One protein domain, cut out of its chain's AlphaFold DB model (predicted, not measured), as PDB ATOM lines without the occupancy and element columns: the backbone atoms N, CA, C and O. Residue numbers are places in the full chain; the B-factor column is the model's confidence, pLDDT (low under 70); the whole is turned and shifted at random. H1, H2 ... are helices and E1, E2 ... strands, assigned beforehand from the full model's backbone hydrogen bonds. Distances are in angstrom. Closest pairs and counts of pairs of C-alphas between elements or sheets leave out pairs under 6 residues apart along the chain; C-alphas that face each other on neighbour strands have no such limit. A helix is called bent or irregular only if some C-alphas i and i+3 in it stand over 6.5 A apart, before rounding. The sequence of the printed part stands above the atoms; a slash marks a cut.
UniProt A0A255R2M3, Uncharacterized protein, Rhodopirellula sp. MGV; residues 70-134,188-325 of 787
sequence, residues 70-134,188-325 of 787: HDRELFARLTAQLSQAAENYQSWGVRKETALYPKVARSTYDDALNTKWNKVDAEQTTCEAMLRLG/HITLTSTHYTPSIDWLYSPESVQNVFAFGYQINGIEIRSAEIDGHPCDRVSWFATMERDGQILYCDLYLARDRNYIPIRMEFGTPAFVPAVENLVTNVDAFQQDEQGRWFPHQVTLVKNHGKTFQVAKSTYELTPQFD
ATOM      1  N   HIS A  70      24.612  37.057  70.233       92.19
ATOM      2  CA  HIS A  70      23.855  38.303  70.102       92.19
ATOM      3  C   HIS A  70      23.763  39.078  71.428       92.19
ATOM      4  O   HIS A  70      23.886  40.303  71.432       92.19
ATOM      5  N   ASP A  71      23.627  38.380  72.563       89.94
ATOM      6  CA  ASP A  71      23.716  39.000  73.893       89.94
ATOM      7  C   ASP A  71      25.110  39.595  74.127       89.94
ATOM      8  O   ASP A  71      25.229  40.681  74.688       89.94
ATOM      9  N   ARG A  72      26.167  38.934  73.636       90.00
ATOM     10  CA  ARG A  72      27.551  39.427  73.694       90.00
ATOM     11  C   ARG A  72      27.772  40.669  72.817       90.00
ATOM     12  O   ARG A  72      28.412  41.621  73.263       90.00
ATOM     13  N   GLU A  73      27.208  40.709  71.608       90.44
ATOM     14  CA  GLU A  73      27.206  41.898  70.736       90.44
ATOM     15  C   GLU A  73      26.397  43.067  71.321       90.44
ATOM     16  O   GLU A  73      26.743  44.236  71.122       90.44
ATOM     17  N   LEU A  74      25.282  42.781  72.000       91.06
ATOM     18  CA  LEU A  74      24.513  43.775  72.750       91.06
ATOM     19  C   LEU A  74      25.321  44.288  73.947       91.06
ATOM     20  O   LEU A  74      25.419  45.498  74.126       91.06
ATOM     21  N   PHE A  75      25.966  43.398  74.701       90.69
ATOM     22  CA  PHE A  75      26.769  43.736  75.877       90.69
ATOM     23  C   PHE A  75      27.960  44.626  75.519       90.69
ATOM     24  O   PHE A  75      28.157  45.664  76.139       90.69
ATOM     25  N   ALA A  76      28.710  44.285  74.466       87.94
ATOM     26  CA  ALA A  76      29.844  45.086  74.007       87.94
ATOM     27  C   ALA A  76      29.444  46.526  73.619       87.94
ATOM     28  O   ALA A  76      30.188  47.469  73.886       87.94
ATOM     29  N   ARG A  77      28.256  46.704  73.017       90.75
ATOM     30  CA  ARG A  77      27.692  48.030  72.714       90.75
ATOM     31  C   ARG A  77      27.229  48.749  73.978       90.75
ATOM     32  O   ARG A  77      27.568  49.913  74.162       90.75
ATOM     33  N   LEU A  78      26.517  48.044  74.854       89.38
ATOM     34  CA  LEU A  78      25.986  48.580  76.102       89.38
ATOM     35  C   LEU A  78      27.103  49.069  77.031       89.38
ATOM     36  O   LEU A  78      27.054  50.213  77.466       89.38
ATOM     37  N   THR A  79      28.145  48.268  77.272       85.44
ATOM     38  CA  THR A  79      29.317  48.690  78.056       85.44
ATOM     39  C   THR A  79      29.982  49.919  77.441       85.44
ATOM     40  O   THR A  79      30.248  50.866  78.168       85.44
ATOM     41  N   ALA A  80      30.170  49.986  76.116       85.44
ATOM     42  CA  ALA A  80      30.737  51.182  75.482       85.44
ATOM     43  C   ALA A  80      29.874  52.444  75.705       85.44
ATOM     44  O   ALA A  80      30.410  53.524  75.956       85.44
ATOM     45  N   GLN A  81      28.543  52.310  75.674       87.75
ATOM     46  CA  GLN A  81      27.611  53.398  75.993       87.75
ATOM     47  C   GLN A  81      27.627  53.765  77.487       87.75
ATOM     48  O   GLN A  81      27.527  54.945  77.815       87.75
ATOM     49  N   LEU A  82      27.787  52.791  78.388       83.25
ATOM     50  CA  LEU A  82      27.900  53.008  79.834       83.25
ATOM     51  C   LEU A  82      29.232  53.670  80.218       83.25
ATOM     52  O   LEU A  82      29.226  54.578  81.046       83.25
ATOM     53  N   SER A  83      30.352  53.291  79.595       78.69
ATOM     54  CA  SER A  83      31.647  53.962  79.771       78.69
ATOM     55  C   SER A  83      31.582  55.409  79.273       78.69
ATOM     56  O   SER A  83      31.915  56.324  80.022       78.69
ATOM     57  N   GLN A  84      31.046  55.643  78.065       81.62
ATOM     58  CA  GLN A  84      30.826  57.000  77.551       81.62
ATOM     59  C   GLN A  84      29.868  57.801  78.450       81.62
ATOM     60  O   GLN A  84      30.058  59.001  78.649       81.62
ATOM     61  N   ALA A  85      28.836  57.173  79.021       77.31
ATOM     62  CA  ALA A  85      27.979  57.829  79.999       77.31
ATOM     63  C   ALA A  85      28.785  58.222  81.248       77.31
ATOM     64  O   ALA A  85      28.759  59.392  81.613       77.31
ATOM     65  N   ALA A  86      29.545  57.299  81.849       72.62
ATOM     66  CA  ALA A  86      30.371  57.544  83.035       72.62
ATOM     67  C   ALA A  86      31.377  58.697  82.842       72.62
ATOM     68  O   ALA A  86      31.492  59.553  83.722       72.62
ATOM     69  N   GLU A  87      32.028  58.790  81.675       73.00
ATOM     70  CA  GLU A  87      32.913  59.911  81.313       73.00
ATOM     71  C   GLU A  87      32.224  61.278  81.444       73.00
ATOM     72  O   GLU A  87      32.800  62.223  81.986       73.00
ATOM     73  N   ASN A  88      30.954  61.382  81.038       74.00
ATOM     74  CA  ASN A  88      30.194  62.629  81.147       74.00
ATOM     75  C   ASN A  88      29.942  63.067  82.604       74.00
ATOM     76  O   ASN A  88      29.629  64.237  82.820       74.00
ATOM     77  N   TYR A  89      30.106  62.190  83.603       71.38
ATOM     78  CA  TYR A  89      29.940  62.512  85.030       71.38
ATOM     79  C   TYR A  89      31.274  62.738  85.772       71.38
ATOM     80  O   TYR A  89      31.263  63.025  86.966       71.38
ATOM     81  N   GLN A  90      32.428  62.723  85.088       62.53
ATOM     82  CA  GLN A  90      33.755  62.985  85.691       62.53
ATOM     83  C   GLN A  90      33.926  64.384  86.323       62.53
ATOM     84  O   GLN A  90      34.923  64.640  87.001       62.53
ATOM     85  N   SER A  91      32.979  65.302  86.103       63.38
ATOM     86  CA  SER A  91      32.970  66.653  86.684       63.38
ATOM     87  C   SER A  91      32.004  66.807  87.869       63.38
ATOM     88  O   SER A  91      31.631  67.933  88.194       63.38
ATOM     89  N   TRP A  92      31.507  65.710  88.443       66.69
ATOM     90  CA  TRP A  92      30.489  65.731  89.496       66.69
ATOM     91  C   TRP A  92      31.016  65.279  90.859       66.69
ATOM     92  O   TRP A  92      31.948  64.484  90.971       66.69
ATOM     93  N   GLY A  93      30.303  65.724  91.889       67.25
ATOM     94  CA  GLY A  93      30.072  64.955  93.104       67.25
ATOM     95  C   GLY A  93      28.596  65.084  93.491       67.25
ATOM     96  O   GLY A  93      27.910  66.003  93.039       67.25
ATOM     97  N   VAL A  94      28.088  64.171  94.314       71.06
ATOM     98  CA  VAL A  94      26.672  64.118  94.705       71.06
ATOM     99  C   VAL A  94      26.571  63.875  96.209       71.06
ATOM    100  O   VAL A  94      27.165  62.937  96.736       71.06
ATOM    101  N   ARG A  95      25.805  64.698  96.925       78.06
ATOM    102  CA  ARG A  95      25.369  64.371  98.285       78.06
ATOM    103  C   ARG A  95      24.203  63.395  98.180       78.06
ATOM    104  O   ARG A  95      23.209  63.701  97.531       78.06
ATOM    105  N   LYS A  96      24.311  62.248  98.838       81.25
ATOM    106  CA  LYS A  96      23.254  61.243  98.958       81.25
ATOM    107  C   LYS A  96      22.823  61.146 100.416       81.25
ATOM    108  O   LYS A  96      23.640  60.809 101.269       81.25
ATOM    109  N   GLU A  97      21.555  61.390 100.718       82.56
ATOM    110  CA  GLU A  97      21.010  61.245 102.071       82.56
ATOM    111  C   GLU A  97      20.020  60.081 102.114       82.56
ATOM    112  O   GLU A  97      19.054  60.048 101.363       82.56
ATOM    113  N   THR A  98      20.291  59.080 102.953       83.88
ATOM    114  CA  THR A  98      19.547  57.818 102.996       83.88
ATOM    115  C   THR A  98      18.827  57.655 104.324       83.88
ATOM    116  O   THR A  98      19.452  57.364 105.340       83.88
ATOM    117  N   ALA A  99      17.504  57.794 104.295       88.81
ATOM    118  CA  ALA A  99      16.616  57.455 105.401       88.81
ATOM    119  C   ALA A  99      16.258  55.959 105.345       88.81
ATOM    120  O   ALA A  99      15.667  55.495 104.369       88.81
ATOM    121  N   LEU A 100      16.613  55.210 106.388       89.00
ATOM    122  CA  LEU A 100      16.277  53.803 106.597       89.00
ATOM    123  C   LEU A 100      15.073  53.704 107.541       89.00
ATOM    124  O   LEU A 100      15.107  54.216 108.659       89.00
ATOM    125  N   TYR A 101      14.013  53.032 107.105       92.88
ATOM    126  CA  TYR A 101      12.741  52.946 107.824       92.88
ATOM    127  C   TYR A 101      12.562  51.610 108.568       92.88
ATOM    128  O   TYR A 101      13.199  50.614 108.198       92.88
ATOM    129  N   PRO A 102      11.662  51.559 109.574       90.69
ATOM    130  CA  PRO A 102      11.398  50.350 110.344       90.69
ATOM    131  C   PRO A 102      10.988  49.134 109.515       90.69
ATOM    132  O   PRO A 102      10.331  49.240 108.478       90.69
ATOM    133  N   LYS A 103      11.324  47.944 110.026       91.25
ATOM    134  CA  LYS A 103      10.905  46.666 109.432       91.25
ATOM    135  C   LYS A 103       9.408  46.438 109.638       91.25
ATOM    136  O   LYS A 103       8.970  46.103 110.738       91.25
ATOM    137  N   VAL A 104       8.625  46.559 108.569       89.62
ATOM    138  CA  VAL A 104       7.168  46.376 108.601       89.62
ATOM    139  C   VAL A 104       6.814  44.909 108.356       89.62
ATOM    140  O   VAL A 104       7.344  44.259 107.453       89.62
ATOM    141  N   ALA A 105       5.902  44.370 109.166       86.19
ATOM    142  CA  ALA A 105       5.380  43.017 109.011       86.19
ATOM    143  C   ALA A 105       4.198  42.995 108.031       86.19
ATOM    144  O   ALA A 105       3.154  43.573 108.314       86.19
ATOM    145  N   ARG A 106       4.360  42.260 106.922       66.31
ATOM    146  CA  ARG A 106       3.369  42.039 105.852       66.31
ATOM    147  C   ARG A 106       2.700  43.288 105.264       66.31
ATOM    148  O   ARG A 106       1.599  43.668 105.646       66.31
ATOM    149  N   SER A 107       3.267  43.732 104.154       59.34
ATOM    150  CA  SER A 107       2.498  44.197 103.000       59.34
ATOM    151  C   SER A 107       3.238  43.767 101.720       59.34
ATOM    152  O   SER A 107       4.340  43.217 101.809       59.34
ATOM    153  N   THR A 108       2.625  43.907 100.546       76.50
ATOM    154  CA  THR A 108       3.257  43.579  99.253       76.50
ATOM    155  C   THR A 108       4.349  44.591  98.877       76.50
ATOM    156  O   THR A 108       4.518  45.613  99.544       76.50
ATOM    157  N   TYR A 109       5.094  44.325  97.795       75.56
ATOM    158  CA  TYR A 109       6.004  45.319  97.211       75.56
ATOM    159  C   TYR A 109       5.246  46.586  96.781       75.56
ATOM    160  O   TYR A 109       5.676  47.694  97.097       75.56
ATOM    161  N   ASP A 110       4.069  46.424  96.171       80.69
ATOM    162  CA  ASP A 110       3.217  47.543  95.766       80.69
ATOM    163  C   ASP A 110       2.756  48.360  96.978       80.69
ATOM    164  O   ASP A 110       2.792  49.587  96.948       80.69
ATOM    165  N   ASP A 111       2.385  47.712  98.085       83.12
ATOM    166  CA  ASP A 111       2.051  48.410  99.332       83.12
ATOM    167  C   ASP A 111       3.262  49.163  99.918       83.12
ATOM    168  O   ASP A 111       3.108  50.252 100.476       83.12
ATOM    169  N   ALA A 112       4.478  48.617  99.779       82.38
ATOM    170  CA  ALA A 112       5.704  49.290 100.200       82.38
ATOM    171  C   ALA A 112       5.992  50.537  99.342       82.38
ATOM    172  O   ALA A 112       6.370  51.566  99.898       82.38
ATOM    173  N   LEU A 113       5.741  50.500  98.028       80.38
ATOM    174  CA  LEU A 113       5.817  51.686  97.162       80.38
ATOM    175  C   LEU A 113       4.708  52.711  97.462       80.38
ATOM    176  O   LEU A 113       4.973  53.911  97.528       80.38
ATOM    177  N   ASN A 114       3.472  52.252  97.680       84.12
ATOM    178  CA  ASN A 114       2.312  53.108  97.954       84.12
ATOM    179  C   ASN A 114       2.313  53.713  99.375       84.12
ATOM    180  O   ASN A 114       1.561  54.655  99.655       84.12
ATOM    181  N   THR A 115       3.150  53.203 100.282       86.06
ATOM    182  CA  THR A 115       3.284  53.730 101.644       86.06
ATOM    183  C   THR A 115       3.919  55.123 101.640       86.06
ATOM    184  O   THR A 115       4.964  55.375 101.043       86.06
ATOM    185  N   LYS A 116       3.295  56.062 102.360       89.19
ATOM    186  CA  LYS A 116       3.765  57.451 102.467       89.19
ATOM    187  C   LYS A 116       4.862  57.573 103.528       89.19
ATOM    188  O   LYS A 116       4.625  58.092 104.615       89.19
ATOM    189  N   TRP A 117       6.057  57.085 103.196       87.12
ATOM    190  CA  TRP A 117       7.244  57.055 104.069       87.12
ATOM    191  C   TRP A 117       7.666  58.416 104.627       87.12
ATOM    192  O   TRP A 117       8.236  58.478 105.705       87.12
ATOM    193  N   ASN A 118       7.298  59.523 103.976       83.81
ATOM    194  CA  ASN A 118       7.456  60.876 104.524       83.81
ATOM    195  C   ASN A 118       6.528  61.196 105.721       83.81
ATOM    196  O   ASN A 118       6.479  62.337 106.173       83.81
ATOM    197  N   LYS A 119       5.770  60.208 106.215       90.50
ATOM    198  CA  LYS A 119       4.993  60.235 107.466       90.50
ATOM    199  C   LYS A 119       5.436  59.169 108.477       90.50
ATOM    200  O   LYS A 119       4.724  58.932 109.449       90.50
ATOM    201  N   VAL A 120       6.549  58.488 108.215       91.06
ATOM    202  CA  VAL A 120       7.142  57.472 109.087       91.06
ATOM    203  C   VAL A 120       8.504  58.001 109.512       91.06
ATOM    204  O   VAL A 120       9.275  58.434 108.659       91.06
ATOM    205  N   ASP A 121       8.811  57.981 110.805       92.19
ATOM    206  CA  ASP A 121      10.147  58.349 111.271       92.19
ATOM    207  C   ASP A 121      11.167  57.281 110.835       92.19
ATOM    208  O   ASP A 121      10.894  56.077 110.888       92.19
ATOM    209  N   ALA A 122      12.338  57.714 110.371       89.94
ATOM    210  CA  ALA A 122      13.428  56.812 110.008       89.94
ATOM    211  C   ALA A 122      14.119  56.269 111.273       89.94
ATOM    212  O   ALA A 122      14.363  57.019 112.217       89.94
ATOM    213  N   GLU A 123      14.481  54.981 111.284       85.88
ATOM    214  CA  GLU A 123      15.315  54.390 112.348       85.88
ATOM    215  C   GLU A 123      16.735  54.968 112.319       85.88
ATOM    216  O   GLU A 123      17.382  55.112 113.354       85.88
ATOM    217  N   GLN A 124      17.221  55.284 111.117       82.25
ATOM    218  CA  GLN A 124      18.548  55.824 110.871       82.25
ATOM    219  C   GLN A 124      18.512  56.694 109.612       82.25
ATOM    220  O   GLN A 124      17.962  56.280 108.594       82.25
ATOM    221  N   THR A 125      19.162  57.855 109.648       79.44
ATOM    222  CA  THR A 125      19.485  58.631 108.442       79.44
ATOM    223  C   THR A 125      20.999  58.697 108.303       79.44
ATOM    224  O   THR A 125      21.693  58.991 109.274       79.44
ATOM    225  N   THR A 126      21.524  58.413 107.113       70.75
ATOM    226  CA  THR A 126      22.956  58.522 106.798       70.75
ATOM    227  C   THR A 126      23.176  59.504 105.655       70.75
ATOM    228  O   THR A 126      22.419  59.518 104.688       70.75
ATOM    229  N   CYS A 127      24.219  60.328 105.745       70.50
ATOM    230  CA  CYS A 127      24.603  61.256 104.683       70.50
ATOM    231  C   CYS A 127      25.942  60.815 104.081       70.50
ATOM    232  O   CYS A 127      26.918  60.606 104.798       70.50
ATOM    233  N   GLU A 128      25.990  60.674 102.761       62.59
ATOM    234  CA  GLU A 128      27.148  60.226 101.992       62.59
ATOM    235  C   GLU A 128      27.542  61.335 101.006       62.59
ATOM    236  O   GLU A 128      26.695  61.844 100.273       62.59
ATOM    237  N   ALA A 129      28.818  61.722 100.962       60.62
ATOM    238  CA  ALA A 129      29.343  62.598  99.914       60.62
ATOM    239  C   ALA A 129      30.049  61.733  98.862       60.62
ATOM    240  O   ALA A 129      31.149  61.233  99.099       60.62
ATOM    241  N   MET A 130      29.400  61.525  97.717       58.97
ATOM    242  CA  MET A 130      29.974  60.833  96.566       58.97
ATOM    243  C   MET A 130      30.875  61.814  95.819       58.97
ATOM    244  O   MET A 130      30.407  62.835  95.318       58.97
ATOM    245  N   LEU A 131      32.178  61.532  95.817       52.16
ATOM    246  CA  LEU A 131      33.221  62.403  95.278       52.16
ATOM    247  C   LEU A 131      33.673  61.959  93.882       52.16
ATOM    248  O   LEU A 131      33.451  60.826  93.457       52.16
ATOM    249  N   ARG A 132      34.335  62.891  93.197       51.81
ATOM    250  CA  ARG A 132      34.931  62.740  91.870       51.81
ATOM    251  C   ARG A 132      35.976  61.613  91.820       51.81
ATOM    252  O   ARG A 132      36.712  61.400  92.782       51.81
ATOM    253  N   LEU A 133      36.093  60.971  90.655       40.72
ATOM    254  CA  LEU A 133      37.221  60.106  90.280       40.72
ATOM    255  C   LEU A 133      38.576  60.763  90.630       40.72
ATOM    256  O   LEU A 133      38.893  61.841  90.128       40.72
ATOM    257  N   GLY A 134      39.377  60.096  91.465       37.16
ATOM    258  CA  GLY A 134      40.811  60.363  91.657       37.16
ATOM    259  C   GLY A 134      41.249  61.341  92.764       37.16
ATOM    260  O   GLY A 134      42.357  61.176  93.273       37.16
ATOM    261  N   HIS A 188      25.183  55.950  87.837       63.91
ATOM    262  CA  HIS A 188      24.826  54.627  87.351       63.91
ATOM    263  C   HIS A 188      25.149  53.476  88.311       63.91
ATOM    264  O   HIS A 188      24.617  52.389  88.115       63.91
ATOM    265  N   ILE A 189      25.912  53.691  89.393       59.38
ATOM    266  CA  ILE A 189      26.027  52.694  90.483       59.38
ATOM    267  C   ILE A 189      25.145  53.010  91.696       59.38
ATOM    268  O   ILE A 189      25.112  52.230  92.646       59.38
ATOM    269  N   THR A 190      24.414  54.131  91.699       61.06
ATOM    270  CA  THR A 190      23.713  54.638  92.901       61.06
ATOM    271  C   THR A 190      22.654  53.693  93.479       61.06
ATOM    272  O   THR A 190      22.296  53.821  94.650       61.06
ATOM    273  N   LEU A 191      22.190  52.707  92.703       61.34
ATOM    274  CA  LEU A 191      21.257  51.675  93.160       61.34
ATOM    275  C   LEU A 191      21.911  50.560  94.007       61.34
ATOM    276  O   LEU A 191      21.193  49.740  94.587       61.34
ATOM    277  N   THR A 192      23.246  50.481  94.056       59.84
ATOM    278  CA  THR A 192      23.975  49.445  94.809       59.84
ATOM    279  C   THR A 192      23.823  49.628  96.322       59.84
ATOM    280  O   THR A 192      24.063  50.701  96.877       59.84
ATOM    281  N   SER A 193      23.424  48.558  97.020       50.66
ATOM    282  CA  SER A 193      23.390  48.540  98.487       50.66
ATOM    283  C   SER A 193      24.745  48.085  99.038       50.66
ATOM    284  O   SER A 193      25.368  47.168  98.506       50.66
ATOM    285  N   THR A 194      25.226  48.720 100.105       50.22
ATOM    286  CA  THR A 194      26.664  48.757 100.424       50.22
ATOM    287  C   THR A 194      27.312  47.452 100.897       50.22
ATOM    288  O   THR A 194      28.540  47.422 100.972       50.22
ATOM    289  N   HIS A 195      26.564  46.393 101.248       46.59
ATOM    290  CA  HIS A 195      27.148  45.216 101.926       46.59
ATOM    291  C   HIS A 195      26.804  43.817 101.381       46.59
ATOM    292  O   HIS A 195      27.611  42.917 101.609       46.59
ATOM    293  N   TYR A 196      25.677  43.584 100.685       50.69
ATOM    294  CA  TYR A 196      25.274  42.205 100.310       50.69
ATOM    295  C   TYR A 196      24.643  42.010  98.921       50.69
ATOM    296  O   TYR A 196      24.444  40.868  98.519       50.69
ATOM    297  N   THR A 197      24.348  43.067  98.160       61.50
ATOM    298  CA  THR A 197      23.919  42.911  96.757       61.50
ATOM    299  C   THR A 197      25.115  42.607  95.849       61.50
ATOM    300  O   THR A 197      26.146  43.262  96.015       61.50
ATOM    301  N   PRO A 198      24.996  41.699  94.858       65.62
ATOM    302  CA  PRO A 198      25.947  41.620  93.753       65.62
ATOM    303  C   PRO A 198      26.131  43.006  93.131       65.62
ATOM    304  O   PRO A 198      25.147  43.648  92.758       65.62
ATOM    305  N   SER A 199      27.372  43.489  93.048       71.00
ATOM    306  CA  SER A 199      27.621  44.795  92.434       71.00
ATOM    307  C   SER A 199      27.342  44.757  90.930       71.00
ATOM    308  O   SER A 199      27.414  43.698  90.302       71.00
ATOM    309  N   ILE A 200      27.057  45.924  90.355       77.94
ATOM    310  CA  ILE A 200      26.894  46.127  88.909       77.94
ATOM    311  C   ILE A 200      28.138  46.749  88.252       77.94
ATOM    312  O   ILE A 200      28.135  46.953  87.041       77.94
ATOM    313  N   ASP A 201      29.220  46.985  89.008       72.81
ATOM    314  CA  ASP A 201      30.480  47.583  88.517       72.81
ATOM    315  C   ASP A 201      31.052  46.863  87.282       72.81
ATOM    316  O   ASP A 201      31.641  47.487  86.403       72.81
ATOM    317  N   TRP A 202      30.819  45.551  87.175       77.06
ATOM    318  CA  TRP A 202      31.250  44.706  86.056       77.06
ATOM    319  C   TRP A 202      30.628  45.063  84.695       77.06
ATOM    320  O   TRP A 202      31.154  44.644  83.664       77.06
ATOM    321  N   LEU A 203      29.530  45.827  84.675       77.94
ATOM    322  CA  LEU A 203      28.942  46.377  83.446       77.94
ATOM    323  C   LEU A 203      29.766  47.542  82.879       77.94
ATOM    324  O   LEU A 203      29.762  47.762  81.667       77.94
ATOM    325  N   TYR A 204      30.460  48.268  83.761       73.81
ATOM    326  CA  TYR A 204      31.250  49.466  83.465       73.81
ATOM    327  C   TYR A 204      32.737  49.121  83.306       73.81
ATOM    328  O   TYR A 204      33.381  49.603  82.377       73.81
ATOM    329  N   SER A 205      33.252  48.216  84.150       69.56
ATOM    330  CA  SER A 205      34.571  47.584  84.025       69.56
ATOM    331  C   SER A 205      34.453  46.050  83.986       69.56
ATOM    332  O   SER A 205      34.468  45.386  85.030       69.56
ATOM    333  N   PRO A 206      34.392  45.444  82.783       67.31
ATOM    334  CA  PRO A 206      34.472  43.990  82.603       67.31
ATOM    335  C   PRO A 206      35.759  43.341  83.145       67.31
ATOM    336  O   PRO A 206      35.796  42.127  83.354       67.31
ATOM    337  N   GLU A 207      36.815  44.123  83.388       62.62
ATOM    338  CA  GLU A 207      38.073  43.648  83.982       62.62
ATOM    339  C   GLU A 207      37.989  43.544  85.517       62.62
ATOM    340  O   GLU A 207      38.539  42.611  86.112       62.62
ATOM    341  N   SER A 208      37.221  44.427  86.170       56.72
ATOM    342  CA  SER A 208      37.016  44.422  87.629       56.72
ATOM    343  C   SER A 208      36.357  43.138  88.160       56.72
ATOM    344  O   SER A 208      36.497  42.822  89.342       56.72
ATOM    345  N   VAL A 209      35.711  42.349  87.292       57.78
ATOM    346  CA  VAL A 209      35.103  41.032  87.581       57.78
ATOM    347  C   VAL A 209      36.027  40.111  88.379       57.78
ATOM    348  O   VAL A 209      35.571  39.436  89.298       57.78
ATOM    349  N   GLN A 210      37.323  40.097  88.062       54.56
ATOM    350  CA  GLN A 210      38.293  39.209  88.714       54.56
ATOM    351  C   GLN A 210      38.710  39.689  90.121       54.56
ATOM    352  O   GLN A 210      39.300  38.921  90.874       54.56
ATOM    353  N   ASN A 211      38.403  40.942  90.489       49.41
ATOM    354  CA  ASN A 211      38.967  41.637  91.659       49.41
ATOM    355  C   ASN A 211      37.917  42.178  92.661       49.41
ATOM    356  O   ASN A 211      38.259  42.535  93.797       49.41
ATOM    357  N   VAL A 212      36.646  42.281  92.250       47.53
ATOM    358  CA  VAL A 212      35.565  42.912  93.036       47.53
ATOM    359  C   VAL A 212      34.840  41.937  93.971       47.53
ATOM    360  O   VAL A 212      34.436  42.333  95.064       47.53
ATOM    361  N   PHE A 213      34.699  40.657  93.612       49.97
ATOM    362  CA  PHE A 213      33.895  39.705  94.390       49.97
ATOM    363  C   PHE A 213      34.629  39.129  95.611       49.97
ATOM    364  O   PHE A 213      34.927  37.941  95.672       49.97
ATOM    365  N   ALA A 214      34.809  39.953  96.646       43.84
ATOM    366  CA  ALA A 214      35.357  39.563  97.955       43.84
ATOM    367  C   ALA A 214      34.553  38.471  98.713       43.84
ATOM    368  O   ALA A 214      34.949  38.058  99.799       43.84
ATOM    369  N   PHE A 215      33.435  38.004  98.146       50.84
ATOM    370  CA  PHE A 215      32.597  36.915  98.664       50.84
ATOM    371  C   PHE A 215      32.397  35.750  97.672       50.84
ATOM    372  O   PHE A 215      31.599  34.864  97.964       50.84
ATOM    373  N   GLY A 216      33.095  35.744  96.527       58.34
ATOM    374  CA  GLY A 216      33.011  34.674  95.525       58.34
ATOM    375  C   GLY A 216      31.637  34.578  94.855       58.34
ATOM    376  O   GLY A 216      30.802  33.770  95.253       58.34
ATOM    377  N   TYR A 217      31.384  35.406  93.836       67.00
ATOM    378  CA  TYR A 217      30.165  35.336  93.020       67.00
ATOM    379  C   TYR A 217      30.505  34.937  91.584       67.00
ATOM    380  O   TYR A 217      31.253  35.640  90.904       67.00
ATOM    381  N   GLN A 218      29.895  33.863  91.084       79.69
ATOM    382  CA  GLN A 218      30.009  33.465  89.679       79.69
ATOM    383  C   GLN A 218      28.800  33.952  88.872       79.69
ATOM    384  O   GLN A 218      27.712  33.376  88.956       79.69
ATOM    385  N   ILE A 219      29.001  35.006  88.075       82.94
ATOM    386  CA  ILE A 219      28.005  35.545  87.135       82.94
ATOM    387  C   ILE A 219      27.860  34.611  85.929       82.94
ATOM    388  O   ILE A 219      28.853  34.194  85.336       82.94
ATOM    389  N   ASN A 220      26.618  34.299  85.557       87.50
ATOM    390  CA  ASN A 220      26.268  33.389  84.471       87.50
ATOM    391  C   ASN A 220      24.949  33.784  83.783       87.50
ATOM    392  O   ASN A 220      24.105  34.481  84.350       87.50
ATOM    393  N   GLY A 221      24.745  33.260  82.571       90.50
ATOM    394  CA  GLY A 221      23.472  33.314  81.852       90.50
ATOM    395  C   GLY A 221      23.013  34.719  81.469       90.50
ATOM    396  O   GLY A 221      21.801  34.955  81.479       90.50
ATOM    397  N   ILE A 222      23.962  35.610  81.159       93.44
ATOM    398  CA  ILE A 222      23.724  37.010  80.787       93.44
ATOM    399  C   ILE A 222      22.882  37.068  79.506       93.44
ATOM    400  O   ILE A 222      23.226  36.451  78.495       93.44
ATOM    401  N   GLU A 223      21.789  37.819  79.567       95.56
ATOM    402  CA  GLU A 223      20.826  38.043  78.491       95.56
ATOM    403  C   GLU A 223      20.449  39.528  78.436       95.56
ATOM    404  O   GLU A 223      20.237  40.145  79.481       95.56
ATOM    405  N   ILE A 224      20.353  40.108  77.237       95.62
ATOM    406  CA  ILE A 224      19.982  41.518  77.052       95.62
ATOM    407  C   ILE A 224      18.755  41.617  76.152       95.62
ATOM    408  O   ILE A 224      18.746  41.145  75.017       95.62
ATOM    409  N   ARG A 225      17.705  42.275  76.648       96.44
ATOM    410  CA  ARG A 225      16.458  42.488  75.904       96.44
ATOM    411  C   ARG A 225      16.030  43.939  75.961       96.44
ATOM    412  O   ARG A 225      16.047  44.552  77.021       96.44
ATOM    413  N   SER A 226      15.555  44.464  74.840       96.25
ATOM    414  CA  SER A 226      14.895  45.767  74.843       96.25
ATOM    415  C   SER A 226      13.554  45.691  75.579       96.25
ATOM    416  O   SER A 226      12.818  44.714  75.434       96.25
ATOM    417  N   ALA A 227      13.256  46.710  76.379       96.88
ATOM    418  CA  ALA A 227      12.111  46.763  77.280       96.88
ATOM    419  C   ALA A 227      11.514  48.181  77.346       96.88
ATOM    420  O   ALA A 227      12.099  49.151  76.862       96.88
ATOM    421  N   GLU A 228      10.363  48.298  78.000       96.62
ATOM    422  CA  GLU A 228       9.794  49.564  78.453       96.62
ATOM    423  C   GLU A 228       9.361  49.384  79.911       96.62
ATOM    424  O   GLU A 228       8.780  48.351  80.255       96.62
ATOM    425  N   ILE A 229       9.689  50.339  80.781       93.56
ATOM    426  CA  ILE A 229       9.314  50.304  82.199       93.56
ATOM    427  C   ILE A 229       9.072  51.733  82.685       93.56
ATOM    428  O   ILE A 229       9.830  52.641  82.353       93.56
ATOM    429  N   ASP A 230       7.961  51.947  83.388       90.00
ATOM    430  CA  ASP A 230       7.484  53.258  83.857       90.00
ATOM    431  C   ASP A 230       7.427  54.356  82.760       90.00
ATOM    432  O   ASP A 230       7.536  55.547  83.039       90.00
ATOM    433  N   GLY A 231       7.238  53.953  81.493       93.00
ATOM    434  CA  GLY A 231       7.212  54.830  80.311       93.00
ATOM    435  C   GLY A 231       8.583  55.144  79.693       93.00
ATOM    436  O   GLY A 231       8.654  55.885  78.713       93.00
ATOM    437  N   HIS A 232       9.670  54.586  80.232       93.44
ATOM    438  CA  HIS A 232      11.024  54.748  79.703       93.44
ATOM    439  C   HIS A 232      11.419  53.591  78.770       93.44
ATOM    440  O   HIS A 232      11.320  52.426  79.171       93.44
ATOM    441  N   PRO A 233      11.928  53.868  77.552       96.50
ATOM    442  CA  PRO A 233      12.465  52.846  76.661       96.50
ATOM    443  C   PRO A 233      13.834  52.372  77.166       96.50
ATOM    444  O   PRO A 233      14.862  53.024  76.968       96.50
ATOM    445  N   CYS A 234      13.878  51.184  77.754       96.38
ATOM    446  CA  CYS A 234      15.068  50.623  78.393       96.38
ATOM    447  C   CYS A 234      15.706  49.495  77.579       96.38
ATOM    448  O   CYS A 234      15.063  48.895  76.718       96.38
ATOM    449  N   ASP A 235      16.942  49.155  77.921       96.25
ATOM    450  CA  ASP A 235      17.472  47.812  77.703       96.25
ATOM    451  C   ASP A 235      17.624  47.130  79.075       96.25
ATOM    452  O   ASP A 235      18.129  47.722  80.032       96.25
ATOM    453  N   ARG A 236      17.104  45.904  79.193       96.88
ATOM    454  CA  ARG A 236      17.134  45.086  80.406       96.88
ATOM    455  C   ARG A 236      18.265  44.071  80.316       96.88
ATOM    456  O   ARG A 236      18.284  43.269  79.383       96.88
ATOM    457  N   VAL A 237      19.149  44.076  81.308       95.31
ATOM    458  CA  VAL A 237      20.212  43.084  81.498       95.31
ATOM    459  C   VAL A 237      19.752  42.079  82.551       95.31
ATOM    460  O   VAL A 237      19.545  42.446  83.705       95.31
ATOM    461  N   SER A 238      19.599  40.820  82.150       94.81
ATOM    462  CA  SER A 238      19.210  39.696  83.003       94.81
ATOM    463  C   SER A 238      20.412  38.780  83.237       94.81
ATOM    464  O   SER A 238      21.052  38.368  82.272       94.81
ATOM    465  N   TRP A 239      20.710  38.393  84.477       94.00
ATOM    466  CA  TRP A 239      21.740  37.387  84.786       94.00
ATOM    467  C   TRP A 239      21.393  36.577  86.041       94.00
ATOM    468  O   TRP A 239      20.401  36.843  86.724       94.00
ATOM    469  N   PHE A 240      22.210  35.573  86.356       89.44
ATOM    470  CA  PHE A 240      22.229  34.978  87.690       89.44
ATOM    471  C   PHE A 240      23.643  34.952  88.271       89.44
ATOM    472  O   PHE A 240      24.628  34.853  87.538       89.44
ATOM    473  N   ALA A 241      23.742  35.067  89.593       85.81
ATOM    474  CA  ALA A 241      24.996  35.022  90.333       85.81
ATOM    475  C   ALA A 241      24.943  33.895  91.370       85.81
ATOM    476  O   ALA A 241      24.032  33.862  92.195       85.81
ATOM    477  N   THR A 242      25.913  32.980  91.330       81.88
ATOM    478  CA  THR A 242      26.038  31.892  92.315       81.88
ATOM    479  C   THR A 242      27.065  32.265  93.378       81.88
ATOM    480  O   THR A 242      28.204  32.570  93.031       81.88
ATOM    481  N   MET A 243      26.685  32.213  94.654       75.88
ATOM    482  CA  MET A 243      27.592  32.380  95.792       75.88
ATOM    483  C   MET A 243      28.434  31.116  96.002       75.88
ATOM    484  O   MET A 243      27.898  30.038  96.249       75.88
ATOM    485  N   GLU A 244      29.759  31.234  95.953       71.88
ATOM    486  CA  GLU A 244      30.686  30.099  96.097       71.88
ATOM    487  C   GLU A 244      30.684  29.500  97.512       71.88
ATOM    488  O   GLU A 244      31.003  28.326  97.689       71.88
ATOM    489  N   ARG A 245      30.295  30.285  98.525       64.81
ATOM    490  CA  ARG A 245      30.301  29.870  99.937       64.81
ATOM    491  C   ARG A 245      29.210  28.854 100.297       64.81
ATOM    492  O   ARG A 245      29.423  28.041 101.193       64.81
ATOM    493  N   ASP A 246      28.039  28.946  99.673       71.25
ATOM    494  CA  ASP A 246      26.844  28.172 100.046       71.25
ATOM    495  C   ASP A 246      25.986  27.710  98.851       71.25
ATOM    496  O   ASP A 246      24.972  27.037  99.042       71.25
ATOM    497  N   GLY A 247      26.390  28.034  97.619       78.44
ATOM    498  CA  GLY A 247      25.692  27.657  96.394       78.44
ATOM    499  C   GLY A 247      24.403  28.437  96.127       78.44
ATOM    500  O   GLY A 247      23.663  28.059  95.216       78.44
ATOM    501  N   GLN A 248      24.097  29.501  96.882       79.88
ATOM    502  CA  GLN A 248      22.884  30.285  96.640       79.88
ATOM    503  C   GLN A 248      22.933  30.976  95.273       79.88
ATOM    504  O   GLN A 248      23.887  31.677  94.940       79.88
ATOM    505  N   ILE A 249      21.873  30.779  94.486       84.62
ATOM    506  CA  ILE A 249      21.664  31.434  93.193       84.62
ATOM    507  C   ILE A 249      20.793  32.668  93.423       84.62
ATOM    508  O   ILE A 249      19.680  32.555  93.936       84.62
ATOM    509  N   LEU A 250      21.281  33.830  93.000       85.94
ATOM    510  CA  LEU A 250      20.521  35.074  92.919       85.94
ATOM    511  C   LEU A 250      20.156  35.340  91.460       85.94
ATOM    512  O   LEU A 250      21.045  35.418  90.611       85.94
ATOM    513  N   TYR A 251      18.869  35.511  91.168       92.69
ATOM    514  CA  TYR A 251      18.414  36.044  89.883       92.69
ATOM    515  C   TYR A 251      18.443  37.567  89.936       92.69
ATOM    516  O   TYR A 251      18.076  38.143  90.959       92.69
ATOM    517  N   CYS A 252      18.904  38.191  88.854       92.56
ATOM    518  CA  CYS A 252      19.204  39.616  88.792       92.56
ATOM    519  C   CYS A 252      18.664  40.209  87.479       92.56
ATOM    520  O   CYS A 252      19.011  39.717  86.405       92.56
ATOM    521  N   ASP A 253      17.858  41.267  87.560       94.56
ATOM    522  CA  ASP A 253      17.384  42.065  86.421       94.56
ATOM    523  C   ASP A 253      17.735  43.549  86.647       94.56
ATOM    524  O   ASP A 253      17.432  44.115  87.697       94.56
ATOM    525  N   LEU A 254      18.356  44.203  85.661       93.69
ATOM    526  CA  LEU A 254      18.701  45.632  85.685       93.69
ATOM    527  C   LEU A 254      18.129  46.338  84.453       93.69
ATOM    528  O   LEU A 254      18.335  45.876  83.334       93.69
ATOM    529  N   TYR A 255      17.449  47.468  84.640       94.94
ATOM    530  CA  TYR A 255      16.758  48.209  83.581       94.94
ATOM    531  C   TYR A 255      17.439  49.562  83.334       94.94
ATOM    532  O   TYR A 255      17.343  50.456  84.172       94.94
ATOM    533  N   LEU A 256      18.111  49.718  82.189       93.75
ATOM    534  CA  LEU A 256      18.913  50.899  81.831       93.75
ATOM    535  C   LEU A 256      18.150  51.780  80.829       93.75
ATOM    536  O   LEU A 256      17.852  51.334  79.719       93.75
ATOM    537  N   ALA A 257      17.826  53.023  81.197       94.19
ATOM    538  CA  ALA A 257      16.955  53.898  80.403       94.19
ATOM    539  C   ALA A 257      17.706  54.652  79.297       94.19
ATOM    540  O   ALA A 257      18.550  55.518  79.551       94.19
ATOM    541  N   ARG A 258      17.364  54.358  78.038       93.62
ATOM    542  CA  ARG A 258      18.057  54.896  76.854       93.62
ATOM    543  C   ARG A 258      17.825  56.389  76.661       93.62
ATOM    544  O   ARG A 258      18.723  57.099  76.224       93.62
ATOM    545  N   ASP A 259      16.647  56.877  77.042       93.19
ATOM    546  CA  ASP A 259      16.294  58.300  77.041       93.19
ATOM    547  C   ASP A 259      16.879  59.071  78.246       93.19
ATOM    548  O   ASP A 259      16.661  60.277  78.385       93.19
ATOM    549  N   ARG A 260      17.623  58.389  79.126       91.25
ATOM    550  CA  ARG A 260      18.281  58.936  80.323       91.25
ATOM    551  C   ARG A 260      19.758  58.534  80.384       91.25
ATOM    552  O   ARG A 260      20.270  58.204  81.446       91.25
ATOM    553  N   ASN A 261      20.457  58.550  79.245       88.12
ATOM    554  CA  ASN A 261      21.892  58.231  79.140       88.12
ATOM    555  C   ASN A 261      22.276  56.885  79.794       88.12
ATOM    556  O   ASN A 261      23.316  56.787  80.445       88.12
ATOM    557  N   TYR A 262      21.423  55.865  79.656       89.38
ATOM    558  CA  TYR A 262      21.595  54.525  80.230       89.38
ATOM    559  C   TYR A 262      21.722  54.481  81.765       89.38
ATOM    560  O   TYR A 262      22.277  53.531  82.310       89.38
ATOM    561  N   ILE A 263      21.173  55.465  82.484       86.75
ATOM    562  CA  ILE A 263      21.014  55.370  83.945       86.75
ATOM    563  C   ILE A 263      20.144  54.142  84.270       86.75
ATOM    564  O   ILE A 263      19.092  53.973  83.644       86.75
ATOM    565  N   PRO A 264      20.529  53.286  85.234       89.12
ATOM    566  CA  PRO A 264      19.661  52.230  85.723       89.12
ATOM    567  C   PRO A 264      18.519  52.839  86.525       89.12
ATOM    568  O   PRO A 264      18.737  53.572  87.489       89.12
ATOM    569  N   ILE A 265      17.296  52.527  86.110       92.38
ATOM    570  CA  ILE A 265      16.070  53.080  86.695       92.38
ATOM    571  C   ILE A 265      15.363  52.085  87.610       92.38
ATOM    572  O   ILE A 265      14.686  52.490  88.552       92.38
ATOM    573  N   ARG A 266      15.597  50.785  87.399       92.88
ATOM    574  CA  ARG A 266      15.209  49.727  88.333       92.88
ATOM    575  C   ARG A 266      16.244  48.604  88.353       92.88
ATOM    576  O   ARG A 266      16.845  48.293  87.325       92.88
ATOM    577  N   MET A 267      16.428  47.995  89.518       91.88
ATOM    578  CA  MET A 267      17.230  46.796  89.742       91.88
ATOM    579  C   MET A 267      16.442  45.836  90.634       91.88
ATOM    580  O   MET A 267      15.947  46.244  91.682       91.88
ATOM    581  N   GLU A 268      16.324  44.578  90.230       92.44
ATOM    582  CA  GLU A 268      15.548  43.539  90.908       92.44
ATOM    583  C   GLU A 268      16.451  42.328  91.181       92.44
ATOM    584  O   GLU A 268      17.072  41.783  90.270       92.44
ATOM    585  N   PHE A 269      16.515  41.895  92.441       89.50
ATOM    586  CA  PHE A 269      17.158  40.656  92.873       89.50
ATOM    587  C   PHE A 269      16.139  39.741  93.549       89.50
ATOM    588  O   PHE A 269      15.300  40.216  94.320       89.50
ATOM    589  N   GLY A 270      16.269  38.429  93.348       89.00
ATOM    590  CA  GLY A 270      15.498  37.431  94.090       89.00
ATOM    591  C   GLY A 270      16.234  36.105  94.263       89.00
ATOM    592  O   GLY A 270      16.806  35.574  93.305       89.00
ATOM    593  N   THR A 271      16.183  35.533  95.470       86.19
ATOM    594  CA  THR A 271      16.472  34.100  95.656       86.19
ATOM    595  C   THR A 271      15.314  33.252  95.100       86.19
ATOM    596  O   THR A 271      14.152  33.666  95.158       86.19
ATOM    597  N   PRO A 272      15.577  32.056  94.537       81.12
ATOM    598  CA  PRO A 272      14.520  31.197  94.015       81.12
ATOM    599  C   PRO A 272      13.490  30.821  95.086       81.12
ATOM    600  O   PRO A 272      13.834  30.529  96.228       81.12
ATOM    601  N   ALA A 273      12.219  30.724  94.688       73.81
ATOM    602  CA  ALA A 273      11.078  30.515  95.589       73.81
ATOM    603  C   ALA A 273      11.085  29.199  96.405       73.81
ATOM    604  O   ALA A 273      10.209  28.999  97.244       73.81
ATOM    605  N   PHE A 274      12.047  28.297  96.170       74.12
ATOM    606  CA  PHE A 274      12.276  27.098  96.986       74.12
ATOM    607  C   PHE A 274      13.236  27.325  98.173       74.12
ATOM    608  O   PHE A 274      13.377  26.438  99.014       74.12
ATOM    609  N   VAL A 275      13.904  28.481  98.261       71.75
ATOM    610  CA  VAL A 275      14.808  28.823  99.370       71.75
ATOM    611  C   VAL A 275      13.978  29.210 100.609       71.75
ATOM    612  O   VAL A 275      13.092  30.058 100.498       71.75
ATOM    613  N   PRO A 276      14.239  28.646 101.811       64.75
ATOM    614  CA  PRO A 276      13.431  28.916 103.011       64.75
ATOM    615  C   PRO A 276      13.388  30.387 103.455       64.75
ATOM    616  O   PRO A 276      12.445  30.803 104.130       64.75
ATOM    617  N   ALA A 277      14.404  31.164 103.077       68.06
ATOM    618  CA  ALA A 277      14.439  32.614 103.179       68.06
ATOM    619  C   ALA A 277      14.404  33.210 101.762       68.06
ATOM    620  O   ALA A 277      15.439  33.382 101.121       68.06
ATOM    621  N   VAL A 278      13.197  33.506 101.269       74.56
ATOM    622  CA  VAL A 278      13.037  34.294 100.042       74.56
ATOM    623  C   VAL A 278      13.464  35.727 100.349       74.56
ATOM    624  O   VAL A 278      12.820  36.415 101.146       74.56
ATOM    625  N   GLU A 279      14.566  36.142  99.736       82.25
ATOM    626  CA  GLU A 279      15.128  37.482  99.827       82.25
ATOM    627  C   GLU A 279      14.968  38.146  98.464       82.25
ATOM    628  O   GLU A 279      15.671  37.810  97.513       82.25
ATOM    629  N   ASN A 280      14.007  39.066  98.387       87.81
ATOM    630  CA  ASN A 280      13.756  39.872  97.200       87.81
ATOM    631  C   ASN A 280      14.151  41.314  97.512       87.81
ATOM    632  O   ASN A 280      13.639  41.904  98.466       87.81
ATOM    633  N   LEU A 281      15.048  41.884  96.716       88.81
ATOM    634  CA  LEU A 281      15.518  43.255  96.868       88.81
ATOM    635  C   LEU A 281      15.251  44.002  95.567       88.81
ATOM    636  O   LEU A 281      15.730  43.596  94.514       88.81
ATOM    637  N   VAL A 282      14.486  45.086  95.647       91.00
ATOM    638  CA  VAL A 282      14.163  45.926  94.493       91.00
ATOM    639  C   VAL A 282      14.585  47.355  94.784       91.00
ATOM    640  O   VAL A 282      14.158  47.942  95.779       91.00
ATOM    641  N   THR A 283      15.412  47.913  93.909       89.50
ATOM    642  CA  THR A 283      15.831  49.312  93.945       89.50
ATOM    643  C   THR A 283      15.231  50.038  92.746       89.50
ATOM    644  O   THR A 283      15.422  49.602  91.614       89.50
ATOM    645  N   ASN A 284      14.524  51.142  92.971       91.94
ATOM    646  CA  ASN A 284      13.809  51.902  91.945       91.94
ATOM    647  C   ASN A 284      14.156  53.395  92.029       91.94
ATOM    648  O   ASN A 284      14.193  53.951  93.125       91.94
ATOM    649  N   VAL A 285      14.382  54.058  90.892       91.69
ATOM    650  CA  VAL A 285      14.503  55.520  90.823       91.69
ATOM    651  C   VAL A 285      13.101  56.117  90.740       91.69
ATOM    652  O   VAL A 285      12.410  55.962  89.739       91.69
ATOM    653  N   ASP A 286      12.672  56.809  91.792       90.06
ATOM    654  CA  ASP A 286      11.313  57.363  91.878       90.06
ATOM    655  C   ASP A 286      11.180  58.716  91.165       90.06
ATOM    656  O   ASP A 286      10.078  59.147  90.832       90.06
ATOM    657  N   ALA A 287      12.299  59.425  91.002       92.56
ATOM    658  CA  ALA A 287      12.356  60.748  90.397       92.56
ATOM    659  C   ALA A 287      13.743  61.008  89.801       92.56
ATOM    660  O   ALA A 287      14.754  60.620  90.388       92.56
ATOM    661  N   PHE A 288      13.780  61.736  88.684       92.31
ATOM    662  CA  PHE A 288      15.000  62.192  88.015       92.31
ATOM    663  C   PHE A 288      15.094  63.715  88.015       92.31
ATOM    664  O   PHE A 288      14.089  64.417  88.105       92.31
ATOM    665  N   GLN A 289      16.311  64.207  87.834       93.50
ATOM    666  CA  GLN A 289      16.655  65.615  87.676       93.50
ATOM    667  C   GLN A 289      17.782  65.750  86.638       93.50
ATOM    668  O   GLN A 289      18.420  64.758  86.270       93.50
ATOM    669  N   GLN A 290      17.994  66.965  86.134       92.44
ATOM    670  CA  GLN A 290      19.084  67.305  85.215       92.44
ATOM    671  C   GLN A 290      19.962  68.394  85.826       92.44
ATOM    672  O   GLN A 290      19.468  69.230  86.583       92.44
ATOM    673  N   ASP A 291      21.248  68.393  85.486       86.50
ATOM    674  CA  ASP A 291      22.151  69.503  85.791       86.50
ATOM    675  C   ASP A 291      22.075  70.631  84.744       86.50
ATOM    676  O   ASP A 291      21.343  70.549  83.755       86.50
ATOM    677  N   GLU A 292      22.856  71.697  84.942       86.69
ATOM    678  CA  GLU A 292      22.929  72.839  84.014       86.69
ATOM    679  C   GLU A 292      23.450  72.460  82.612       86.69
ATOM    680  O   GLU A 292      23.275  73.217  81.656       86.69
ATOM    681  N   GLN A 293      24.081  71.291  82.473       85.81
ATOM    682  CA  GLN A 293      24.578  70.728  81.219       85.81
ATOM    683  C   GLN A 293      23.589  69.718  80.594       85.81
ATOM    684  O   GLN A 293      23.885  69.137  79.549       85.81
ATOM    685  N   GLY A 294      22.414  69.510  81.200       88.12
ATOM    686  CA  GLY A 294      21.382  68.580  80.734       88.12
ATOM    687  C   GLY A 294      21.663  67.103  81.039       88.12
ATOM    688  O   GLY A 294      20.925  66.235  80.564       88.12
ATOM    689  N   ARG A 295      22.700  66.788  81.823       85.38
ATOM    690  CA  ARG A 295      23.038  65.419  82.230       85.38
ATOM    691  C   ARG A 295      22.049  64.945  83.298       85.38
ATOM    692  O   ARG A 295      21.795  65.648  84.273       85.38
ATOM    693  N   TRP A 296      21.470  63.764  83.095       88.69
ATOM    694  CA  TRP A 296      20.446  63.187  83.972       88.69
ATOM    695  C   TRP A 296      21.043  62.526  85.222       88.69
ATOM    696  O   TRP A 296      22.163  62.028  85.187       88.69
ATOM    697  N   PHE A 297      20.270  62.471  86.309       87.62
ATOM    698  CA  PHE A 297      20.578  61.693  87.516       87.62
ATOM    699  C   PHE A 297      19.329  61.428  88.367       87.62
ATOM    700  O   PHE A 297      18.320  62.120  88.186       87.62
ATOM    701  N   PRO A 298      19.343  60.436  89.282       88.94
ATOM    702  CA  PRO A 298      18.282  60.305  90.269       88.94
ATOM    703  C   PRO A 298      18.182  61.558  91.148       88.94
ATOM    704  O   PRO A 298      19.177  62.202  91.483       88.94
ATOM    705  N   HIS A 299      16.956  61.867  91.551       92.38
ATOM    706  CA  HIS A 299      16.633  62.751  92.669       92.38
ATOM    707  C   HIS A 299      16.269  61.943  93.915       92.38
ATOM    708  O   HIS A 299      16.695  62.272  95.019       92.38
ATOM    709  N   GLN A 300      15.528  60.847  93.734       92.19
ATOM    710  CA  GLN A 300      15.133  59.941  94.806       92.19
ATOM    711  C   GLN A 300      15.190  58.493  94.313       92.19
ATOM    712  O   GLN A 300      14.734  58.189  93.211       92.19
ATOM    713  N   VAL A 301      15.718  57.607  95.152       90.44
ATOM    714  CA  VAL A 301      15.772  56.158  94.941       90.44
ATOM    715  C   VAL A 301      15.123  55.465  96.134       90.44
ATOM    716  O   VAL A 301      15.521  55.709  97.273       90.44
ATOM    717  N   THR A 302      14.159  54.578  95.887       90.88
ATOM    718  CA  THR A 302      13.607  53.671  96.901       90.88
ATOM    719  C   THR A 302      14.233  52.294  96.771       90.88
ATOM    720  O   THR A 302      14.133  51.646  95.735       90.88
ATOM    721  N   LEU A 303      14.826  51.823  97.861       91.31
ATOM    722  CA  LEU A 303      15.261  50.450  98.067       91.31
ATOM    723  C   LEU A 303      14.224  49.735  98.942       91.31
ATOM    724  O   LEU A 303      14.028  50.123 100.093       91.31
ATOM    725  N   VAL A 304      13.591  48.679  98.433       90.94
ATOM    726  CA  VAL A 304      12.710  47.787  99.200       90.94
ATOM    727  C   VAL A 304      13.382  46.427  99.343       90.94
ATOM    728  O   VAL A 304      13.639  45.743  98.353       90.94
ATOM    729  N   LYS A 305      13.643  46.008 100.583       90.06
ATOM    730  CA  LYS A 305      14.250  44.714 100.906       90.06
ATOM    731  C   LYS A 305      13.259  43.818 101.641       90.06
ATOM    732  O   LYS A 305      12.958  44.059 102.807       90.06
ATOM    733  N   ASN A 306      12.756  42.783 100.977       87.69
ATOM    734  CA  ASN A 306      11.770  41.838 101.498       87.69
ATOM    735  C   ASN A 306      12.445  40.526 101.934       87.69
ATOM    736  O   ASN A 306      13.043  39.833 101.117       87.69
ATOM    737  N   HIS A 307      12.297  40.172 103.212       85.38
ATOM    738  CA  HIS A 307      12.761  38.925 103.824       85.38
ATOM    739  C   HIS A 307      11.557  38.016 104.169       85.38
ATOM    740  O   HIS A 307      11.306  37.670 105.329       85.38
ATOM    741  N   GLY A 308      10.756  37.674 103.156       82.75
ATOM    742  CA  GLY A 308       9.636  36.721 103.183       82.75
ATOM    743  C   GLY A 308       8.377  37.116 103.979       82.75
ATOM    744  O   GLY A 308       7.260  36.898 103.510       82.75
ATOM    745  N   LYS A 309       8.516  37.654 105.198       82.25
ATOM    746  CA  LYS A 309       7.396  38.067 106.081       82.25
ATOM    747  C   LYS A 309       7.458  39.530 106.513       82.25
ATOM    748  O   LYS A 309       6.430  40.095 106.891       82.25
ATOM    749  N   THR A 310       8.645  40.119 106.479       88.12
ATOM    750  CA  THR A 310       8.894  41.534 106.744       88.12
ATOM    751  C   THR A 310       9.617  42.137 105.557       88.12
ATOM    752  O   THR A 310      10.370  41.450 104.866       88.12
ATOM    753  N   PHE A 311       9.431  43.433 105.351       89.44
ATOM    754  CA  PHE A 311      10.278  44.204 104.454       89.44
ATOM    755  C   PHE A 311      10.844  45.422 105.187       89.44
ATOM    756  O   PHE A 311      10.299  45.868 106.198       89.44
ATOM    757  N   GLN A 312      11.961  45.928 104.686       90.62
ATOM    758  CA  GLN A 312      12.595  47.166 105.119       90.62
ATOM    759  C   GLN A 312      12.691  48.098 103.913       90.62
ATOM    760  O   GLN A 312      12.951  47.632 102.802       90.62
ATOM    761  N   VAL A 313      12.476  49.393 104.123       91.81
ATOM    762  CA  VAL A 313      12.620  50.408 103.073       91.81
ATOM    763  C   VAL A 313      13.769  51.333 103.430       91.81
ATOM    764  O   VAL A 313      13.894  51.742 104.581       91.81
ATOM    765  N   ALA A 314      14.580  51.692 102.442       90.25
ATOM    766  CA  ALA A 314      15.443  52.860 102.511       90.25
ATOM    767  C   ALA A 314      15.103  53.806 101.355       90.25
ATOM    768  O   ALA A 314      14.850  53.354 100.237       90.25
ATOM    769  N   LYS A 315      15.096  55.114 101.610       92.12
ATOM    770  CA  LYS A 315      14.987  56.141 100.570       92.12
ATOM    771  C   LYS A 315      16.250  56.974 100.557       92.12
ATOM    772  O   LYS A 315      16.560  57.621 101.552       92.12
ATOM    773  N   SER A 316      16.950  56.952  99.430       88.88
ATOM    774  CA  SER A 316      18.116  57.791  99.173       88.88
ATOM    775  C   SER A 316      17.697  58.982  98.313       88.88
ATOM    776  O   SER A 316      17.264  58.789  97.177       88.88
ATOM    777  N   THR A 317      17.806  60.200  98.835       90.75
ATOM    778  CA  THR A 317      17.726  61.439  98.047       90.75
ATOM    779  C   THR A 317      19.119  61.842  97.574       90.75
ATOM    780  O   THR A 317      20.115  61.481  98.200       90.75
ATOM    781  N   TYR A 318      19.196  62.555  96.452       86.94
ATOM    782  CA  TYR A 318      20.448  62.923  95.790       86.94
ATOM    783  C   TYR A 318      20.444  64.412  95.422       86.94
ATOM    784  O   TYR A 318      19.497  64.906  94.811       86.94
ATOM    785  N   GLU A 319      21.522  65.120  95.749       87.75
ATOM    786  CA  GLU A 319      21.712  66.548  95.477       87.75
ATOM    787  C   GLU A 319      23.101  66.787  94.867       87.75
ATOM    788  O   GLU A 319      24.112  66.350  95.422       87.75
ATOM    789  N   LEU A 320      23.190  67.531  93.762       82.94
ATOM    790  CA  LEU A 320      24.466  68.132  93.357       82.94
ATOM    791  C   LEU A 320      24.805  69.234  94.363       82.94
ATOM    792  O   LEU A 320      24.057  70.205  94.478       82.94
ATOM    793  N   THR A 321      25.930  69.116  95.072       73.06
ATOM    794  CA  THR A 321      26.435  70.220  95.903       73.06
ATOM    795  C   THR A 321      27.557  70.966  95.172       73.06
ATOM    796  O   THR A 321      28.540  70.345  94.771       73.06
ATOM    797  N   PRO A 322      27.474  72.300  95.009       64.44
ATOM    798  CA  PRO A 322      28.532  73.105  94.394       64.44
ATOM    799  C   PRO A 322      29.729  73.342  95.337       64.44
ATOM    800  O   PRO A 322      30.611  74.142  95.043       64.44
ATOM    801  N   GLN A 323      29.758  72.700  96.509       55.16
ATOM    802  CA  GLN A 323      30.790  72.917  97.526       55.16
ATOM    803  C   GLN A 323      32.138  72.260  97.183       55.16
ATOM    804  O   GLN A 323      33.142  72.630  97.786       55.16
ATOM    805  N   PHE A 324      32.198  71.342  96.210       55.88
ATOM    806  CA  PHE A 324      33.429  70.616  95.859       55.88
ATOM    807  C   PHE A 324      34.565  71.504  95.320       55.88
ATOM    808  O   PHE A 324      35.730  71.154  95.491       55.88
ATOM    809  N   ASP A 325      34.261  72.686  94.770       48.44
ATOM    810  CA  ASP A 325      35.279  73.676  94.372       48.44
ATOM    811  C   ASP A 325      36.056  74.252  95.581       48.44
ATOM    812  O   ASP A 325      37.120  74.858  95.430       48.44
TER     813      ASP A 325
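AT A GLANCE: This is residues 70 to 134 and 188 to 325 of the 787 residues of an uncharacterized protein of Rhodopirellula sp. MGV (UniProt A0A255R2M3). One large, twisted sheet of nine antiparallel strands forms a bowed wall; the long helix H1 packs across one face near the E3 edge, and short H2 grazes the sheet by E8. The unnamed stretch 188 to 208 winds over a face of the wall, its C-alphas 3 to 20 A from the mean of all C-alphas, and tiny H3 and H4 are off the sheet. The printed part has 203 residues, ordered H1 E1 H2 E2 H3 E3 E4 E5 E6 E7 E8 E9 H4, with sheet order E2 - E1 - E9 - E8 - E7 - E6 - E5 - E4 - E3. The class is mixed, helices and strands; the whole is compact and rounded, with a radius of gyration of the C-alphas of 17.1 A and spans of 46 by 44 by 34 A.

IN THESE COORDINATES: H1, residues 70 to 88, begins at C-alpha 70 (23.855, 38.303, 70.102) and is 27.5 A long. Then come E1, residues 94 to 100, H2, 109 to 114, E2, 124 to 130, and, beyond the cut, H3, 209 to 212. E3, residues 217 to 229, is 27.9 A long and bends by 85 degrees at residue 226. E4, 232 to 243, is 32.2 A, E5, 249 to 257, is 26.3 A, and E6, 263 to 270, is 21.3 A. E7, 279 to 290, is 33.4 A; E8, 296 to 307, is 32.3 A and bends by 59 degrees at residue 299. E9, 310 to 319, is 30.3 A. H4, 322 to 325, ends at C-alpha 325 (35.279, 73.676, 94.372); it is only just irregular, with C-alphas 322 and 325 6.8 A apart.

HOW THE PARTS SIT: E3 to E9 make a meander, each strand the antiparallel neighbour of the one before, and each successive pair is a hairpin. Within hydrogen-bond range are N 218 and O 242 of E3 and E4, 2.9 A, N 282 and O 304 of E7 and E8, 2.9 A, N 97 and O 317 of E1 and E9, 2.9 A, and N 96 and O 128 of E1 and E2, 2.8 A. H1 is on the sheet, two layers, at a height over the sheet of 9.5 A. It touches E3, the closest C-alphas being those of Asp 71 and Ile 224, 5.5 A. On the local plane it runs across the strands, at 79 degrees to E3. H2 only grazes the sheet, with residues 109 to 113. In H1 and H2 every O i to N i+4 pair is within hydrogen-bond range; H3 and H4 are too short for one.

THE WHOLE: The C-alphas farthest apart, of Phe 274 and Asp 325, are 52.0 A apart. Residues 135 to 187 are not printed, and C-alphas 134 and 188 are 17.5 A apart across the cut. Of the links printed whole, none is long. Mean pLDDT of the printed part is 80.4; 44 residues are under 70, among them 188 to 198 and 205 to 217.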